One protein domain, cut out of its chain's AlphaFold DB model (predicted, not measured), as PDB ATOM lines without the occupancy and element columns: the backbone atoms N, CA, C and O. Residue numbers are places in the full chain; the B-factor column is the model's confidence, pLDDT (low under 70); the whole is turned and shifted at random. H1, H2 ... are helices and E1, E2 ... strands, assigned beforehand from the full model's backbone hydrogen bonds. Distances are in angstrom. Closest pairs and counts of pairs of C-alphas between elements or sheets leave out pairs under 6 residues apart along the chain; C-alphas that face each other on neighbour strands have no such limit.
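What this domain is: This is residues 154 to 293 of the 332 residues of a protein of Coprobacillus cateniformis (UniProt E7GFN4). A head at one end, a strongly twisted sheet of five strands with helices H1 and H2 side by side on it, sends out one long helix, H3, as an arm. Beyond H3 come a small hairpin, E6 and E7, and a tail whose residues 273 to 293 stand free. The printed part has 140 residues, with three named helices and seven named strands in the order E1 E2 E3 H1 E4 H2 E5 H3 E6 E7. The large sheet runs E3 E2 E1 E4 E5 and is mixed, E6 and E7 are antiparallel, and the class is mixed, helices and strands. The whole is extended, with a radius of gyration of the C-alphas of 28.7 A and spans of 86 by 40 by 29 A.

How they stand to each other: E1, residues 161 to 170, E2, residues 174 to 181, and E3, residues 187 to 192, form a meander, each strand the antiparallel neighbour of the one before; N 165 and O 178 are 3.0 A apart, and N 191 and O 177 2.8 A, both within hydrogen-bond range. H1, residues 196 to 204, only grazes the sheet. E4, residues 211 to 214, is parallel to E1, with N 164 and O 213 at 2.8 A; E3, H1 and E4 are a split strand-helix-strand unit, E2 and E1 between its strands, with a right-handed crossover. H2, residues 218 to 227, touches H1 at a shallow tilt of 32 degrees, the same way; the closest C-alphas, of Lys 196 and Ala 219, are 4.8 A apart. H2 is on the sheet at a height over the sheet of 8.3 A, only just over E4, with 3 C-alphas on it, and runs along the strands, at 17 degrees to E4 on the local plane. E5, residues 232 to 235, is parallel to E4, with N 234 and O 212 at 2.9 A; E4, H2 and E5 are a strand-helix-strand unit, two parallel neighbours joined through a helix, also right-handed in its crossover. H3, residues 237 to 255, is not on the sheet and touches no helix. E6, residues 261 to 263, and E7, residues 266 to 268, form a hairpin, with N 268 and O 261 at 2.8 A. In H1, H2 and H3 every O i to N i+4 pair is within hydrogen-bond range.

Where its parts are: E1 begins at C-alpha 161 (128.133, 170.355, 180.928) and is 27.9 A long; E2 is 23.2 A. H3 runs 26.9 A from C-alpha 237 (128.005, 178.305, 194.286). E7 ends at C-alpha 268 (119.395, 200.294, 225.248).

The domain as a whole: The C-alphas farthest apart, of Glu 230 and Asp 293, are 88.0 A apart. The printed part has no cut and no long link. Mean pLDDT of the printed part is 85.7; residues 157, 275 to 283, 285 to 288 and 290 to 293 are under 70.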
ATOM      1  N   GLU A 154     112.197 162.671 176.886       75.25
ATOM      2  CA  GLU A 154     113.330 162.107 176.156       75.25
ATOM      3  C   GLU A 154     114.638 162.621 176.761       75.25
ATOM      4  O   GLU A 154     114.768 163.809 177.047       75.25
ATOM      5  N   ASP A 155     115.591 161.711 176.971       70.19
ATOM      6  CA  ASP A 155     116.943 162.047 177.419       70.19
ATOM      7  C   ASP A 155     117.786 162.437 176.194       70.19
ATOM      8  O   ASP A 155     117.897 161.670 175.228       70.19
ATOM      9  N   HIS A 156     118.360 163.639 176.208       71.25
ATOM     10  CA  HIS A 156     119.257 164.102 175.159       71.25
ATOM     11  C   HIS A 156     120.700 163.728 175.520       71.25
ATOM     12  O   HIS A 156     121.346 164.365 176.344       71.25
ATOM     13  N   TYR A 157     121.241 162.713 174.841       69.50
ATOM     14  CA  TYR A 157     122.582 162.166 175.110       69.50
ATOM     15  C   TYR A 157     123.762 163.107 174.799       69.50
ATOM     16  O   TYR A 157     124.920 162.726 175.001       69.50
ATOM     17  N   ASP A 158     123.512 164.294 174.247       82.38
ATOM     18  CA  ASP A 158     124.552 165.182 173.727       82.38
ATOM     19  C   ASP A 158     124.776 166.403 174.618       82.38
ATOM     20  O   ASP A 158     124.540 167.533 174.212       82.38
ATOM     21  N   VAL A 159     125.239 166.160 175.847       89.69
ATOM     22  CA  VAL A 159     125.529 167.224 176.818       89.69
ATOM     23  C   VAL A 159     126.982 167.141 177.284       89.69
ATOM     24  O   VAL A 159     127.473 166.079 177.679       89.69
ATOM     25  N   GLU A 160     127.686 168.277 177.254       93.62
ATOM     26  CA  GLU A 160     129.070 168.390 177.742       93.62
ATOM     27  C   GLU A 160     129.163 168.955 179.169       93.62
ATOM     28  O   GLU A 160     130.161 168.721 179.860       93.62
ATOM     29  N   GLN A 161     128.140 169.683 179.629       94.56
ATOM     30  CA  GLN A 161     128.133 170.355 180.928       94.56
ATOM     31  C   GLN A 161     126.842 170.071 181.694       94.56
ATOM     32  O   GLN A 161     125.758 170.434 181.246       94.56
ATOM     33  N   VAL A 162     126.956 169.470 182.880       94.62
ATOM     34  CA  VAL A 162     125.787 169.085 183.685       94.62
ATOM     35  C   VAL A 162     125.806 169.671 185.089       94.62
ATOM     36  O   VAL A 162     126.863 169.880 185.688       94.62
ATOM     37  N   GLY A 163     124.617 169.930 185.618       94.00
ATOM     38  CA  GLY A 163     124.353 170.259 187.011       94.00
ATOM     39  C   GLY A 163     123.734 169.053 187.704       94.00
ATOM     40  O   GLY A 163     122.735 168.547 187.216       94.00
ATOM     41  N   ILE A 164     124.292 168.583 188.817       94.06
ATOM     42  CA  ILE A 164     123.774 167.435 189.573       94.06
ATOM     43  C   ILE A 164     123.416 167.896 190.984       94.06
ATOM     44  O   ILE A 164     124.289 168.355 191.725       94.06
ATOM     45  N   ASP A 165     122.149 167.751 191.359       92.06
ATOM     46  CA  ASP A 165     121.647 168.185 192.665       92.06
ATOM     47  C   ASP A 165     120.623 167.207 193.256       92.06
ATOM     48  O   ASP A 165     120.023 166.404 192.533       92.06
ATOM     49  N   ASP A 166     120.415 167.271 194.574       90.44
ATOM     50  CA  ASP A 166     119.414 166.459 195.259       90.44
ATOM     51  C   ASP A 166     118.052 167.168 195.347       90.44
ATOM     52  O   ASP A 166     117.906 168.313 195.768       90.44
ATOM     53  N   VAL A 167     116.995 166.460 194.954       90.19
ATOM     54  CA  VAL A 167     115.617 166.945 195.025       90.19
ATOM     55  C   VAL A 167     114.861 166.132 196.058       90.19
ATOM     56  O   VAL A 167     114.667 164.924 195.928       90.19
ATOM     57  N   ALA A 168     114.391 166.804 197.103       90.75
ATOM     58  CA  ALA A 168     113.545 166.176 198.104       90.75
ATOM     59  C   ALA A 168     112.120 165.978 197.558       90.75
ATOM     60  O   ALA A 168     111.346 166.930 197.488       90.75
ATOM     61  N   ILE A 169     111.743 164.731 197.255       88.00
ATOM     62  CA  ILE A 169     110.346 164.359 196.962       88.00
ATOM     63  C   ILE A 169     109.523 164.451 198.253       88.00
ATOM     64  O   ILE A 169     108.455 165.061 198.297       88.00
ATOM     65  N   ARG A 170     110.053 163.878 199.339       88.31
ATOM     66  CA  ARG A 170     109.531 164.040 200.698       88.31
ATOM     67  C   ARG A 170     110.691 164.348 201.624       88.31
ATOM     68  O   ARG A 170     111.485 163.466 201.950       88.31
ATOM     69  N   LYS A 171     110.773 165.607 202.061       86.62
ATOM     70  CA  LYS A 171     111.863 166.118 202.903       86.62
ATOM     71  C   LYS A 171     112.126 165.197 204.101       86.62
ATOM     72  O   LYS A 171     111.213 164.903 204.869       86.62
ATOM     73  N   GLY A 172     113.375 164.744 204.234       86.12
ATOM     74  CA  GLY A 172     113.815 163.830 205.292       86.12
ATOM     75  C   GLY A 172     113.487 162.347 205.069       86.12
ATOM     76  O   GLY A 172     113.764 161.550 205.958       86.12
ATOM     77  N   GLN A 173     112.905 161.965 203.927       87.75
ATOM     78  CA  GLN A 173     112.556 160.570 203.633       87.75
ATOM     79  C   GLN A 173     113.014 160.126 202.248       87.75
ATOM     80  O   GLN A 173     113.849 159.234 202.141       87.75
ATOM     81  N   THR A 174     112.472 160.735 201.195       90.19
ATOM     82  CA  THR A 174     112.718 160.324 199.812       90.19
ATOM     83  C   THR A 174     113.321 161.469 199.025       90.19
ATOM     84  O   THR A 174     112.823 162.600 199.045       90.19
ATOM     85  N   TYR A 175     114.410 161.148 198.339       90.69
ATOM     86  CA  TYR A 175     115.191 162.061 197.525       90.69
ATOM     87  C   TYR A 175     115.341 161.464 196.129       90.69
ATOM     88  O   TYR A 175     115.362 160.243 195.979       90.69
ATOM     89  N   ALA A 176     115.446 162.337 195.143       93.44
ATOM     90  CA  ALA A 176     115.833 162.038 193.778       93.44
ATOM     91  C   ALA A 176     117.079 162.854 193.435       93.44
ATOM     92  O   ALA A 176     117.375 163.845 194.102       93.44
ATOM     93  N   THR A 177     117.796 162.453 192.397       93.31
ATOM     94  CA  THR A 177     118.911 163.222 191.845       93.31
ATOM     95  C   THR A 177     118.442 163.865 190.556       93.31
ATOM     96  O   THR A 177     118.071 163.166 189.615       93.31
ATOM     97  N   ALA A 178     118.429 165.192 190.520       92.94
ATOM     98  CA  ALA A 178     118.128 165.939 189.312       92.94
ATOM     99  C   ALA A 178     119.424 166.251 188.568       92.94
ATOM    100  O   ALA A 178     120.391 166.737 189.159       92.94
ATOM    101  N   VAL A 179     119.421 165.967 187.269       92.50
ATOM    102  CA  VAL A 179     120.509 166.300 186.358       92.50
ATOM    103  C   VAL A 179     120.010 167.336 185.365       92.50
ATOM    104  O   VAL A 179     119.012 167.114 184.683       92.50
ATOM    105  N   TYR A 180     120.696 168.468 185.302       92.12
ATOM    106  CA  TYR A 180     120.354 169.610 184.465       92.12
ATOM    107  C   TYR A 180     121.412 169.829 183.397       92.12
ATOM    108  O   TYR A 180     122.603 169.685 183.671       92.12
ATOM    109  N   ASP A 181     120.980 170.249 182.216       91.88
ATOM    110  CA  ASP A 181     121.861 170.822 181.209       91.88
ATOM    111  C   ASP A 181     122.279 172.225 181.664       91.88
ATOM    112  O   ASP A 181     121.441 173.090 181.950       91.88
ATOM    113  N   MET A 182     123.587 172.451 181.770       91.00
ATOM    114  CA  MET A 182     124.123 173.745 182.186       91.00
ATOM    115  C   MET A 182     124.195 174.762 181.047       91.00
ATOM    116  O   MET A 182     124.297 175.953 181.343       91.00
ATOM    117  N   GLU A 183     124.127 174.328 179.789       89.44
ATOM    118  CA  GLU A 183     124.115 175.197 178.610       89.44
ATOM    119  C   GLU A 183     122.686 175.602 178.235       89.44
ATOM    120  O   GLU A 183     122.392 176.794 178.146       89.44
ATOM    121  N   GLU A 184     121.781 174.634 178.078       86.62
ATOM    122  CA  GLU A 184     120.398 174.903 177.653       86.62
ATOM    123  C   GLU A 184     119.412 175.130 178.812       86.62
ATOM    124  O   GLU A 184     118.254 175.486 178.590       86.62
ATOM    125  N   HIS A 185     119.856 174.963 180.062       87.56
ATOM    126  CA  HIS A 185     119.069 175.222 181.275       87.56
ATOM    127  C   HIS A 185     117.764 174.412 181.388       87.56
ATOM    128  O   HIS A 185     116.763 174.903 181.921       87.56
ATOM    129  N   HIS A 186     117.772 173.155 180.941       86.75
ATOM    130  CA  HIS A 186     116.642 172.236 181.083       86.75
ATOM    131  C   HIS A 186     117.004 171.007 181.931       86.75
ATOM    132  O   HIS A 186     118.173 170.694 182.152       86.75
ATOM    133  N   LEU A 187     115.989 170.329 182.470       89.19
ATOM    134  CA  LEU A 187     116.172 169.078 183.208       89.19
ATOM    135  C   LEU A 187     116.390 167.935 182.210       89.19
ATOM    136  O   LEU A 187     115.518 167.692 181.383       89.19
ATOM    137  N   ILE A 188     117.511 167.231 182.334       89.69
ATOM    138  CA  ILE A 188     117.861 166.069 181.509       89.69
ATOM    139  C   ILE A 188     117.264 164.800 182.121       89.69
ATOM    140  O   ILE A 188     116.584 164.026 181.455       89.69
ATOM    141  N   ALA A 189     117.488 164.598 183.422       90.25
ATOM    142  CA  ALA A 189     117.061 163.386 184.108       90.25
ATOM    143  C   ALA A 189     116.642 163.655 185.554       90.25
ATOM    144  O   ALA A 189     117.224 164.486 186.251       90.25
ATOM    145  N   LEU A 190     115.650 162.893 186.022       91.31
ATOM    146  CA  LEU A 190     115.284 162.793 187.433       91.31
ATOM    147  C   LEU A 190     115.450 161.336 187.865       91.31
ATOM    148  O   LEU A 190     114.619 160.488 187.552       91.31
ATOM    149  N   LEU A 191     116.558 161.051 188.541       91.56
ATOM    150  CA  LEU A 191     116.950 159.704 188.935       91.56
ATOM    151  C   LEU A 191     116.419 159.373 190.332       91.56
ATOM    152  O   LEU A 191     116.479 160.207 191.239       91.56
ATOM    153  N   ASP A 192     115.944 158.146 190.526       90.56
ATOM    154  CA  ASP A 192     115.447 157.686 191.822       90.56
ATOM    155  C   ASP A 192     116.592 157.517 192.828       90.56
ATOM    156  O   ASP A 192     117.488 156.703 192.637       90.56
ATOM    157  N   GLY A 193     116.538 158.244 193.946       88.88
ATOM    158  CA  GLY A 193     117.562 158.176 194.986       88.88
ATOM    159  C   GLY A 193     118.684 159.205 194.835       88.88
ATOM    160  O   GLY A 193     118.656 160.113 194.007       88.88
ATOM    161  N   ARG A 194     119.675 159.088 195.723       87.38
ATOM    162  CA  ARG A 194     120.873 159.953 195.788       87.38
ATOM    163  C   ARG A 194     122.156 159.165 196.046       87.38
ATOM    164  O   ARG A 194     123.142 159.687 196.563       87.38
ATOM    165  N   ASP A 195     122.094 157.868 195.788       89.44
ATOM    166  CA  ASP A 195     123.200 156.942 195.940       89.44
ATOM    167  C   ASP A 195     124.142 157.002 194.733       89.44
ATOM    168  O   ASP A 195     123.823 157.511 193.656       89.44
ATOM    169  N   LYS A 196     125.348 156.479 194.944       91.88
ATOM    170  CA  LYS A 196     126.393 156.438 193.926       91.88
ATOM    171  C   LYS A 196     125.979 155.571 192.732       91.88
ATOM    172  O   LYS A 196     126.249 155.949 191.599       91.88
ATOM    173  N   GLU A 197     125.334 154.429 192.976       93.00
ATOM    174  CA  GLU A 197     125.048 153.410 191.957       93.00
ATOM    175  C   GLU A 197     124.096 153.933 190.880       93.00
ATOM    176  O   GLU A 197     124.324 153.714 189.689       93.00
ATOM    177  N   THR A 198     123.062 154.662 191.292       91.38
ATOM    178  CA  THR A 198     122.092 155.291 190.394       91.38
ATOM    179  C   THR A 198     122.763 156.283 189.443       91.38
ATOM    180  O   THR A 198     122.557 156.222 188.230       91.38
ATOM    181  N   VAL A 199     123.622 157.162 189.970       92.12
ATOM    182  CA  VAL A 199     124.333 158.163 189.160       92.12
ATOM    183  C   VAL A 199     125.376 157.505 188.257       92.12
ATOM    184  O   VAL A 199     125.484 157.869 187.091       92.12
ATOM    185  N   THR A 200     126.096 156.496 188.755       94.31
ATOM    186  CA  THR A 200     127.048 155.703 187.965       94.31
ATOM    187  C   THR A 200     126.382 155.120 186.716       94.31
ATOM    188  O   THR A 200     126.884 155.338 185.615       94.31
ATOM    189  N   LYS A 201     125.228 154.450 186.860       93.31
ATOM    190  CA  LYS A 201     124.489 153.864 185.724       93.31
ATOM    191  C   LYS A 201     124.072 154.908 184.694       93.31
ATOM    192  O   LYS A 201     124.175 154.667 183.496       93.31
ATOM    193  N   TRP A 202     123.607 156.072 185.146       91.94
ATOM    194  CA  TRP A 202     123.235 157.147 184.228       91.94
ATOM    195  C   TRP A 202     124.460 157.684 183.469       91.94
ATOM    196  O   TRP A 202     124.424 157.821 182.245       91.94
ATOM    197  N   LEU A 203     125.588 157.884 184.158       92.88
ATOM    198  CA  LEU A 203     126.838 158.367 183.558       92.88
ATOM    199  C   LEU A 203     127.471 157.378 182.557       92.88
ATOM    200  O   LEU A 203     128.242 157.799 181.693       92.88
ATOM    201  N   GLU A 204     127.173 156.075 182.629       92.44
ATOM    202  CA  GLU A 204     127.659 155.086 181.650       92.44
ATOM    203  C   GLU A 204     127.223 155.418 180.218       92.44
ATOM    204  O   GLU A 204     127.999 155.207 179.285       92.44
ATOM    205  N   SER A 205     126.032 156.001 180.059       90.50
ATOM    206  CA  SER A 205     125.491 156.413 178.758       90.50
ATOM    207  C   SER A 205     125.870 157.849 178.363       90.50
ATOM    208  O   SER A 205     125.625 158.248 177.229       90.50
ATOM    209  N   HIS A 206     126.527 158.611 179.249       91.25
ATOM    210  CA  HIS A 206     126.791 160.049 179.088       91.25
ATOM    211  C   HIS A 206     128.288 160.380 179.153       91.25
ATOM    212  O   HIS A 206     128.764 161.168 179.970       91.25
ATOM    213  N   LYS A 207     129.067 159.761 178.259       89.62
ATOM    214  CA  LYS A 207     130.539 159.859 178.249       89.62
ATOM    215  C   LYS A 207     131.113 161.182 177.743       89.62
ATOM    216  O   LYS A 207     132.312 161.406 177.883       89.62
ATOM    217  N   LYS A 208     130.286 162.040 177.142       92.25
ATOM    218  CA  LYS A 208     130.707 163.337 176.591       92.25
ATOM    219  C   LYS A 208     130.804 164.447 177.637       92.25
ATOM    220  O   LYS A 208     131.367 165.495 177.337       92.25
ATOM    221  N   ILE A 209     130.293 164.218 178.847       94.56
ATOM    222  CA  ILE A 209     130.315 165.203 179.929       94.56
ATOM    223  C   ILE A 209     131.768 165.515 180.314       94.56
ATOM    224  O   ILE A 209     132.523 164.636 180.730       94.56
ATOM    225  N   LYS A 210     132.139 166.793 180.209       95.50
ATOM    226  CA  LYS A 210     133.458 167.341 180.563       95.50
ATOM    227  C   LYS A 210     133.421 168.157 181.848       95.50
ATOM    228  O   LYS A 210     134.442 168.264 182.525       95.50
ATOM    229  N   ILE A 211     132.275 168.757 182.171       95.69
ATOM    230  CA  ILE A 211     132.102 169.602 183.355       95.69
ATOM    231  C   ILE A 211     130.860 169.146 184.115       95.69
ATOM    232  O   ILE A 211     129.772 169.056 183.554       95.69
ATOM    233  N   ALA A 212     131.016 168.905 185.412       94.88
ATOM    234  CA  ALA A 212     129.914 168.596 186.311       94.88
ATOM    235  C   ALA A 212     129.902 169.590 187.474       94.88
ATOM    236  O   ALA A 212     130.767 169.564 188.353       94.88
ATOM    237  N   THR A 213     128.901 170.465 187.498       94.38
ATOM    238  CA  THR A 213     128.588 171.276 188.675       94.38
ATOM    239  C   THR A 213     127.734 170.438 189.613       94.38
ATOM    240  O   THR A 213     126.701 169.930 189.201       94.38
ATOM    241  N   ARG A 214     128.131 170.268 190.872       91.75
ATOM    242  CA  ARG A 214     127.377 169.430 191.818       91.75
ATOM    243  C   ARG A 214     127.334 169.998 193.225       91.75
ATOM    244  O   ARG A 214     128.179 170.821 193.599       91.75
ATOM    245  N   ASP A 215     126.404 169.498 194.032       83.75
ATOM    246  CA  ASP A 215     126.500 169.638 195.486       83.75
ATOM    247  C   ASP A 215     127.744 168.900 196.040       83.75
ATOM    248  O   ASP A 215     128.441 168.139 195.359       83.75
ATOM    249  N   ARG A 216     128.080 169.157 197.300       80.00
ATOM    250  CA  ARG A 216     129.224 168.628 198.039       80.00
ATOM    251  C   ARG A 216     129.046 167.182 198.511       80.00
ATOM    252  O   ARG A 216     129.959 166.672 199.163       80.00
ATOM    253  N   ALA A 217     127.940 166.517 198.182       82.12
ATOM    254  CA  ALA A 217     127.745 165.103 198.474       82.12
ATOM    255  C   ALA A 217     128.880 164.237 197.886       82.12
ATOM    256  O   ALA A 217     129.205 164.303 196.698       82.12
ATOM    257  N   SER A 218     129.485 163.396 198.731       86.25
ATOM    258  CA  SER A 218     130.612 162.535 198.344       86.25
ATOM    259  C   SER A 218     130.221 161.471 197.317       86.25
ATOM    260  O   SER A 218     131.039 161.122 196.471       86.25
ATOM    261  N   ALA A 219     128.971 161.001 197.351       89.56
ATOM    262  CA  ALA A 219     128.456 159.983 196.438       89.56
ATOM    263  C   ALA A 219     128.586 160.400 194.964       89.56
ATOM    264  O   ALA A 219     129.120 159.635 194.161       89.56
ATOM    265  N   TYR A 220     128.190 161.631 194.626       91.25
ATOM    266  CA  TYR A 220     128.293 162.162 193.263       91.25
ATOM    267  C   TYR A 220     129.746 162.298 192.819       91.25
ATOM    268  O   TYR A 220     130.101 161.877 191.722       91.25
ATOM    269  N   ALA A 221     130.611 162.814 193.696       92.31
ATOM    270  CA  ALA A 221     132.035 162.940 193.400       92.31
ATOM    271  C   ALA A 221     132.680 161.583 193.095       92.31
ATOM    272  O   ALA A 221     133.455 161.458 192.147       92.31
ATOM    273  N   SER A 222     132.343 160.561 193.886       93.56
ATOM    274  CA  SER A 222     132.823 159.199 193.680       93.56
ATOM    275  C   SER A 222     132.292 158.574 192.391       93.56
ATOM    276  O   SER A 222     133.063 157.897 191.722       93.56
ATOM    277  N   ALA A 223     131.020 158.785 192.035       94.38
ATOM    278  CA  ALA A 223     130.449 158.285 190.780       94.38
ATOM    279  C   ALA A 223     131.126 158.922 189.554       94.38
ATOM    280  O   ALA A 223     131.548 158.217 188.640       94.38
ATOM    281  N   ILE A 224     131.295 160.249 189.567       94.38
ATOM    282  CA  ILE A 224     131.934 160.990 188.469       94.38
ATOM    283  C   ILE A 224     133.392 160.557 188.307       94.38
ATOM    284  O   ILE A 224     133.793 160.221 187.202       94.38
ATOM    285  N   ASN A 225     134.169 160.488 189.394       94.81
ATOM    286  CA  ASN A 225     135.577 160.073 189.326       94.81
ATOM    287  C   ASN A 225     135.763 158.650 188.780       94.81
ATOM    288  O   ASN A 225     136.786 158.361 188.168       94.81
ATOM    289  N   GLU A 226     134.804 157.759 189.028       95.12
ATOM    290  CA  GLU A 226     134.858 156.380 188.545       95.12
ATOM    291  C   GLU A 226     134.557 156.280 187.045       95.12
ATOM    292  O   GLU A 226     135.236 155.555 186.322       95.12
ATOM    293  N   ILE A 227     133.545 157.010 186.570       95.75
ATOM    294  CA  ILE A 227     132.993 156.840 185.220       95.75
ATOM    295  C   ILE A 227     133.549 157.850 184.212       95.75
ATOM    296  O   ILE A 227     133.646 157.524 183.024       95.75
ATOM    297  N   LEU A 228     133.919 159.043 184.686       95.06
ATOM    298  CA  LEU A 228     134.424 160.190 183.929       95.06
ATOM    299  C   LEU A 228     135.619 160.834 184.672       95.06
ATOM    300  O   LEU A 228     135.495 161.939 185.202       95.06
ATOM    301  N   PRO A 229     136.788 160.171 184.731       93.62
ATOM    302  CA  PRO A 229     137.935 160.652 185.511       93.62
ATOM    303  C   PRO A 229     138.486 162.010 185.044       93.62
ATOM    304  O   PRO A 229     139.042 162.753 185.846       93.62
ATOM    305  N   GLU A 230     138.295 162.352 183.769       94.19
ATOM    306  CA  GLU A 230     138.710 163.635 183.178       94.19
ATOM    307  C   GLU A 230     137.669 164.756 183.372       94.19
ATOM    308  O   GLU A 230     137.885 165.890 182.947       94.19
ATOM    309  N   CYS A 231     136.515 164.460 183.984       95.88
ATOM    310  CA  CYS A 231     135.458 165.444 184.192       95.88
ATOM    311  C   CYS A 231     135.837 166.437 185.297       95.88
ATOM    312  O   CYS A 231     136.111 166.070 186.444       95.88
ATOM    313  N   ILE A 232     135.797 167.727 184.962       96.25
ATOM    314  CA  ILE A 232     136.042 168.815 185.902       96.25
ATOM    315  C   ILE A 232     134.824 168.955 186.813       96.25
ATOM    316  O   ILE A 232     133.728 169.311 186.377       96.25
ATOM    317  N   GLN A 233     135.028 168.719 188.106       94.56
ATOM    318  CA  GLN A 233     133.979 168.859 189.109       94.56
ATOM    319  C   GLN A 233     134.013 170.241 189.757       94.56
ATOM    320  O   GLN A 233     134.991 170.613 190.407       94.56
ATOM    321  N   ILE A 234     132.912 170.979 189.632       93.56
ATOM    322  CA  ILE A 234     132.744 172.316 190.201       93.56
ATOM    323  C   ILE A 234     131.755 172.238 191.367       93.56
ATOM    324  O   ILE A 234     130.663 171.684 191.248       93.56
ATOM    325  N   ALA A 235     132.124 172.805 192.515       90.69
ATOM    326  CA  ALA A 235     131.193 172.941 193.630       90.69
ATOM    327  C   ALA A 235     130.132 174.002 193.300       90.69
ATOM    328  O   ALA A 235     130.468 175.132 192.940       90.69
ATOM    329  N   ASN A 236     128.854 173.661 193.461       87.50
ATOM    330  CA  ASN A 236     127.762 174.595 193.218       87.50
ATOM    331  C   ASN A 236     127.843 175.805 194.181       87.50
ATOM    332  O   ASN A 236     127.871 175.673 195.410       87.50
ATOM    333  N   ARG A 237     127.871 177.012 193.592       89.06
ATOM    334  CA  ARG A 237     128.005 178.305 194.286       89.06
ATOM    335  C   ARG A 237     126.919 178.561 195.329       89.06
ATOM    336  O   ARG A 237     127.191 179.236 196.320       89.06
ATOM    337  N   PHE A 238     125.710 178.033 195.122       87.44
ATOM    338  CA  PHE A 238     124.596 178.217 196.048       87.44
ATOM    339  C   PHE A 238     124.928 177.626 197.421       87.44
ATOM    340  O   PHE A 238     124.807 178.323 198.426       87.44
ATOM    341  N   HIS A 239     125.455 176.399 197.472       85.56
ATOM    342  CA  HIS A 239     125.825 175.775 198.745       85.56
ATOM    343  C   HIS A 239     127.028 176.457 199.404       85.56
ATOM    344  O   HIS A 239     127.111 176.498 200.629       85.56
ATOM    345  N   LEU A 240     127.961 177.024 198.629       88.06
ATOM    346  CA  LEU A 240     129.060 177.815 199.197       88.06
ATOM    347  C   LEU A 240     128.534 179.073 199.901       88.06
ATOM    348  O   LEU A 240     128.920 179.341 201.038       88.06
ATOM    349  N   LEU A 241     127.619 179.800 199.255       92.38
ATOM    350  CA  LEU A 241     126.979 180.974 199.845       92.38
ATOM    351  C   LEU A 241     126.112 180.597 201.053       92.38
ATOM    352  O   LEU A 241     126.178 181.270 202.078       92.38
ATOM    353  N   GLN A 242     125.346 179.509 200.960       90.62
ATOM    354  CA  GLN A 242     124.521 179.009 202.057       90.62
ATOM    355  C   GLN A 242     125.374 178.684 203.292       90.62
ATOM    356  O   GLN A 242     125.060 179.150 204.383       90.62
ATOM    357  N   ASN A 243     126.500 177.986 203.110       89.25
ATOM    358  CA  ASN A 243     127.439 177.679 204.195       89.25
ATOM    359  C   ASN A 243     128.013 178.947 204.842       89.25
ATOM    360  O   ASN A 243     128.116 179.021 206.065       89.25
ATOM    361  N   LEU A 244     128.382 179.945 204.032       93.12
ATOM    362  CA  LEU A 244     128.875 181.224 204.542       93.12
ATOM    363  C   LEU A 244     127.800 181.934 205.372       93.12
ATOM    364  O   LEU A 244     128.072 182.352 206.494       93.12
ATOM    365  N   ILE A 245     126.580 182.038 204.839       95.25
ATOM    366  CA  ILE A 245     125.451 182.678 205.520       95.25
ATOM    367  C   ILE A 245     125.134 181.958 206.830       95.25
ATOM    368  O   ILE A 245     124.926 182.613 207.849       95.25
ATOM    369  N   ASP A 246     125.096 180.629 206.830       93.44
ATOM    370  CA  ASP A 246     124.780 179.866 208.035       93.44
ATOM    371  C   ASP A 246     125.880 180.007 209.089       93.44
ATOM    372  O   ASP A 246     125.565 180.239 210.256       93.44
ATOM    373  N   ARG A 247     127.157 180.034 208.683       93.69
ATOM    374  CA  ARG A 247     128.253 180.333 209.610       93.69
ATOM    375  C   ARG A 247     128.179 181.758 210.163       93.69
ATOM    376  O   ARG A 247     128.418 181.962 211.349       93.69
ATOM    377  N   MET A 248     127.822 182.744 209.341       94.75
ATOM    378  CA  MET A 248     127.609 184.119 209.807       94.75
ATOM    379  C   MET A 248     126.448 184.208 210.801       94.75
ATOM    380  O   MET A 248     126.561 184.908 211.800       94.75
ATOM    381  N   LYS A 249     125.346 183.478 210.574       92.50
ATOM    382  CA  LYS A 249     124.227 183.416 211.529       92.50
ATOM    383  C   LYS A 249     124.652 182.834 212.873       92.50
ATOM    384  O   LYS A 249     124.159 183.301 213.890       92.50
ATOM    385  N   GLU A 250     125.512 181.818 212.887       91.94
ATOM    386  CA  GLU A 250     126.063 181.273 214.135       91.94
ATOM    387  C   GLU A 250     126.879 182.325 214.883       91.94
ATOM    388  O   GLU A 250     126.610 182.567 216.054       91.94
ATOM    389  N   ILE A 251     127.789 183.016 214.190       93.06
ATOM    390  CA  ILE A 251     128.598 184.094 214.779       93.06
ATOM    391  C   ILE A 251     127.696 185.196 215.341       93.06
ATOM    392  O   ILE A 251     127.855 185.604 216.484       93.06
ATOM    393  N   PHE A 252     126.692 185.641 214.583       90.81
ATOM    394  CA  PHE A 252     125.768 186.667 215.064       90.81
ATOM    395  C   PHE A 252     124.929 186.207 216.252       90.81
ATOM    396  O   PHE A 252     124.639 187.020 217.117       90.81
ATOM    397  N   LYS A 253     124.553 184.928 216.335       88.00
ATOM    398  CA  LYS A 253     123.873 184.396 217.525       88.00
ATOM    399  C   LYS A 253     124.775 184.374 218.759       88.00
ATOM    400  O   LYS A 253     124.256 184.454 219.865       88.00
ATOM    401  N   GLU A 254     126.084 184.220 218.577       89.19
ATOM    402  CA  GLU A 254     127.063 184.249 219.668       89.19
ATOM    403  C   GLU A 254     127.412 185.685 220.097       89.19
ATOM    404  O   GLU A 254     127.567 185.945 221.288       89.19
ATOM    405  N   GLU A 255     127.520 186.620 219.148       87.81
ATOM    406  CA  GLU A 255     127.977 187.994 219.404       87.81
ATOM    407  C   GLU A 255     126.845 188.994 219.688       87.81
ATOM    408  O   GLU A 255     127.071 190.001 220.362       87.81
ATOM    409  N   ILE A 256     125.635 188.755 219.173       84.25
ATOM    410  CA  ILE A 256     124.504 189.681 219.282       84.25
ATOM    411  C   ILE A 256     123.494 189.135 220.301       84.25
ATOM    412  O   ILE A 256     123.093 187.974 220.203       84.25
ATOM    413  N   PRO A 257     123.031 189.954 221.265       81.06
ATOM    414  CA  PRO A 257     121.999 189.532 222.204       81.06
ATOM    415  C   PRO A 257     120.689 189.179 221.482       81.06
ATOM    416  O   PRO A 257     120.314 189.810 220.494       81.06
ATOM    417  N   GLU A 258     119.957 188.193 222.016       80.38
ATOM    418  CA  GLU A 258     118.689 187.695 221.450       80.38
ATOM    419  C   GLU A 258     117.640 188.806 221.257       80.38
ATOM    420  O   GLU A 258     116.824 188.758 220.335       80.38
ATOM    421  N   MET A 259     117.688 189.838 222.103       81.75
ATOM    422  CA  MET A 259     116.882 191.046 221.982       81.75
ATOM    423  C   MET A 259     117.772 192.285 222.033       81.75
ATOM    424  O   MET A 259     118.578 192.447 222.945       81.75
ATOM    425  N   ILE A 260     117.562 193.189 221.076       83.94
ATOM    426  CA  ILE A 260     118.139 194.533 221.072       83.94
ATOM    427  C   ILE A 260     116.999 195.518 221.299       83.94
ATOM    428  O   ILE A 260     116.022 195.543 220.548       83.94
ATOM    429  N   PHE A 261     117.121 196.351 222.326       84.56
ATOM    430  CA  PHE A 261     116.149 197.394 222.607       84.56
ATOM    431  C   PHE A 261     116.573 198.698 221.936       84.56
ATOM    432  O   PHE A 261     117.692 199.159 222.134       84.56
ATOM    433  N   ILE A 262     115.691 199.302 221.138       85.50
ATOM    434  CA  ILE A 262     115.960 200.573 220.452       85.50
ATOM    435  C   ILE A 262     114.882 201.581 220.850       85.50
ATOM    436  O   ILE A 262     113.694 201.334 220.636       85.50
ATOM    437  N   LYS A 263     115.289 202.731 221.399       83.00
ATOM    438  CA  LYS A 263     114.412 203.882 221.661       83.00
ATOM    439  C   LYS A 263     115.101 205.154 221.173       83.00
ATOM    440  O   LYS A 263     116.282 205.353 221.436       83.00
ATOM    441  N   ASP A 264     114.379 205.985 220.421       84.50
ATOM    442  CA  ASP A 264     114.870 207.272 219.895       84.50
ATOM    443  C   ASP A 264     116.218 207.174 219.144       84.50
ATOM    444  O   ASP A 264     117.090 208.032 219.264       84.50
ATOM    445  N   GLY A 265     116.414 206.083 218.391       82.56
ATOM    446  CA  GLY A 265     117.644 205.823 217.632       82.56
ATOM    447  C   GLY A 265     118.851 205.378 218.470       82.56
ATOM    448  O   GLY A 265     119.939 205.233 217.919       82.56
ATOM    449  N   LYS A 266     118.683 205.140 219.779       84.25
ATOM    450  CA  LYS A 266     119.726 204.624 220.676       84.25
ATOM    451  C   LYS A 266     119.444 203.179 221.075       84.25
ATOM    452  O   LYS A 266     118.304 202.827 221.378       84.25
ATOM    453  N   ILE A 267     120.500 202.370 221.093       84.06
ATOM    454  CA  ILE A 267     120.472 201.008 221.633       84.06
ATOM    455  C   ILE A 267     120.462 201.104 223.162       84.06
ATOM    456  O   ILE A 267     121.223 201.881 223.737       84.06
ATOM    457  N   MET A 268     119.570 200.355 223.801       78.19
ATOM    458  CA  MET A 268     119.395 200.294 225.248       78.19
ATOM    459  C   MET A 268     119.758 198.901 225.765       78.19
ATOM    460  O   MET A 268     119.432 197.901 225.128       78.19
ATOM    461  N   ASP A 269     120.360 198.850 226.953       76.56
ATOM    462  CA  ASP A 269     120.688 197.591 227.638       76.56
ATOM    463  C   ASP A 269     119.456 196.953 228.312       76.56
ATOM    464  O   ASP A 269     119.420 195.750 228.560       76.56
ATOM    465  N   GLU A 270     118.416 197.749 228.582       76.94
ATOM    466  CA  GLU A 270     117.192 197.322 229.264       76.94
ATOM    467  C   GLU A 270     115.940 197.539 228.409       76.94
ATOM    468  O   GLU A 270     115.855 198.467 227.596       76.94
ATOM    469  N   MET A 271     114.926 196.698 228.642       78.56
ATOM    470  CA  MET A 271     113.644 196.776 227.950       78.56
ATOM    471  C   MET A 271     112.975 198.141 228.190       78.56
ATOM    472  O   MET A 271     112.714 198.497 229.345       78.56
ATOM    473  N   PRO A 272     112.629 198.907 227.136       76.00
ATOM    474  CA  PRO A 272     111.990 200.195 227.298       76.00
ATOM    475  C   PRO A 272     110.623 199.973 227.930       76.00
ATOM    476  O   PRO A 272     109.828 199.136 227.487       76.00
ATOM    477  N   LYS A 273     110.339 200.739 228.985       76.62
ATOM    478  CA  LYS A 273     109.019 200.732 229.611       76.62
ATOM    479  C   LYS A 273     107.982 201.057 228.539       76.62
ATOM    480  O   LYS A 273     108.099 202.077 227.860       76.62
ATOM    481  N   LYS A 274     106.978 200.185 228.391       71.25
ATOM    482  CA  LYS A 274     105.818 200.449 227.535       71.25
ATOM    483  C   LYS A 274     105.145 201.717 228.045       71.25
ATOM    484  O   LYS A 274     104.501 201.696 229.091       71.25
ATOM    485  N   GLU A 275     105.306 202.812 227.319       69.81
ATOM    486  CA  GLU A 275     104.517 204.009 227.563       69.81
ATOM    487  C   GLU A 275     103.093 203.709 227.099       69.81
ATOM    488  O   GLU A 275     102.839 203.448 225.921       69.81
ATOM    489  N   ALA A 276     102.159 203.690 228.048       60.38
ATOM    490  CA  ALA A 276     100.741 203.664 227.746       60.38
ATOM    491  C   ALA A 276     100.362 205.034 227.176       60.38
ATOM    492  O   ALA A 276      99.860 205.904 227.884       60.38
ATOM    493  N   VAL A 277     100.648 205.248 225.893       59.31
ATOM    494  CA  VAL A 277     100.136 206.409 225.174       59.31
ATOM    495  C   VAL A 277      98.662 206.128 224.919       59.31
ATOM    496  O   VAL A 277      98.283 205.504 223.927       59.31
ATOM    497  N   LEU A 278      97.811 206.534 225.861       61.53
ATOM    498  CA  LEU A 278      96.394 206.656 225.567       61.53
ATOM    499  C   LEU A 278      96.284 207.641 224.399       61.53
ATOM    500  O   LEU A 278      96.727 208.782 224.507       61.53
ATOM    501  N   LYS A 279      95.718 207.193 223.269       62.97
ATOM    502  CA  LYS A 279      95.482 208.047 222.086       62.97
ATOM    503  C   LYS A 279      94.649 209.288 222.423       62.97
ATOM    504  O   LYS A 279      94.676 210.260 221.683       62.97
ATOM    505  N   ILE A 280      93.910 209.211 223.524       62.84
ATOM    506  CA  ILE A 280      93.010 210.219 224.046       62.84
ATOM    507  C   ILE A 280      93.347 210.354 225.532       62.84
ATOM    508  O   ILE A 280      93.265 209.374 226.274       62.84
ATOM    509  N   ALA A 281      93.775 211.537 225.969       66.75
ATOM    510  CA  ALA A 281      94.058 211.764 227.382       66.75
ATOM    511  C   ALA A 281      92.778 211.525 228.212       66.75
ATOM    512  O   ALA A 281      91.710 211.963 227.772       66.75
ATOM    513  N   PRO A 282      92.855 210.905 229.410       64.81
ATOM    514  CA  PRO A 282      91.693 210.677 230.282       64.81
ATOM    515  C   PRO A 282      90.892 211.947 230.598       64.81
ATOM    516  O   PRO A 282      89.715 211.875 230.922       64.81
ATOM    517  N   SER A 283      91.542 213.108 230.511       63.16
ATOM    518  CA  SER A 283      90.975 214.432 230.763       63.16
ATOM    519  C   SER A 283      90.521 215.172 229.499       63.16
ATOM    520  O   SER A 283      90.284 216.373 229.565       63.16
ATOM    521  N   SER A 284      90.514 214.530 228.331       71.25
ATOM    522  CA  SER A 284      90.147 215.201 227.079       71.25
ATOM    523  C   SER A 284      88.630 215.324 226.930       71.25
ATOM    524  O   SER A 284      87.882 214.385 227.203       71.25
ATOM    525  N   ASP A 285      88.172 216.457 226.397       69.88
ATOM    526  CA  ASP A 285      86.754 216.684 226.082       69.88
ATOM    527  C   ASP A 285      86.215 215.738 224.993       69.88
ATOM    528  O   ASP A 285      85.006 215.621 224.789       69.88
ATOM    529  N   GLU A 286      87.101 215.036 224.284       69.06
ATOM    530  CA  GLU A 286      86.749 214.012 223.302       69.06
ATOM    531  C   GLU A 286      86.117 212.776 223.956       69.06
ATOM    532  O   GLU A 286      85.227 212.174 223.355       69.06
ATOM    533  N   LEU A 287      86.485 212.446 225.204       65.19
ATOM    534  CA  LEU A 287      85.831 211.386 225.984       65.19
ATOM    535  C   LEU A 287      84.375 211.726 226.309       65.19
ATOM    536  O   LEU A 287      83.533 210.837 226.290       65.19
ATOM    537  N   ASN A 288      84.051 213.007 226.513       68.88
ATOM    538  CA  ASN A 288      82.681 213.445 226.806       68.88
ATOM    539  C   ASN A 288      81.727 213.260 225.611       68.88
ATOM    540  O   ASN A 288      80.511 213.263 225.782       68.88
ATOM    541  N   LYS A 289      82.260 213.092 224.390       70.75
ATOM    542  CA  LYS A 289      81.467 212.770 223.189       70.75
ATOM    543  C   LYS A 289      81.119 211.283 223.099       70.75
ATOM    544  O   LYS A 289      80.196 210.920 222.370       70.75
ATOM    545  N   LEU A 290      81.848 210.424 223.811       65.56
ATOM    546  CA  LEU A 290      81.548 209.003 223.925       65.56
ATOM    547  C   LEU A 290      80.496 208.849 225.025       65.56
ATOM    548  O   LEU A 290      80.811 208.672 226.195       65.56
ATOM    549  N   ASN A 291      79.229 208.980 224.639       59.72
ATOM    550  CA  ASN A 291      78.091 208.861 225.544       59.72
ATOM    551  C   ASN A 291      77.895 207.375 225.905       59.72
ATOM    552  O   ASN A 291      77.099 206.673 225.284       59.72
ATOM    553  N   TYR A 292      78.724 206.869 226.818       63.28
ATOM    554  CA  TYR A 292      78.702 205.476 227.247       63.28
ATOM    555  C   TYR A 292      77.808 205.341 228.476       63.28
ATOM    556  O   TYR A 292      78.097 205.902 229.536       63.28
ATOM    557  N   ASP A 293      76.709 204.614 228.317       67.62
ATOM    558  CA  ASP A 293      75.826 204.269 229.420       67.62
ATOM    559  C   ASP A 293      76.507 203.196 230.280       67.62
ATOM    560  O   ASP A 293      76.695 202.059 229.853       67.62
TER     561      ASP A 293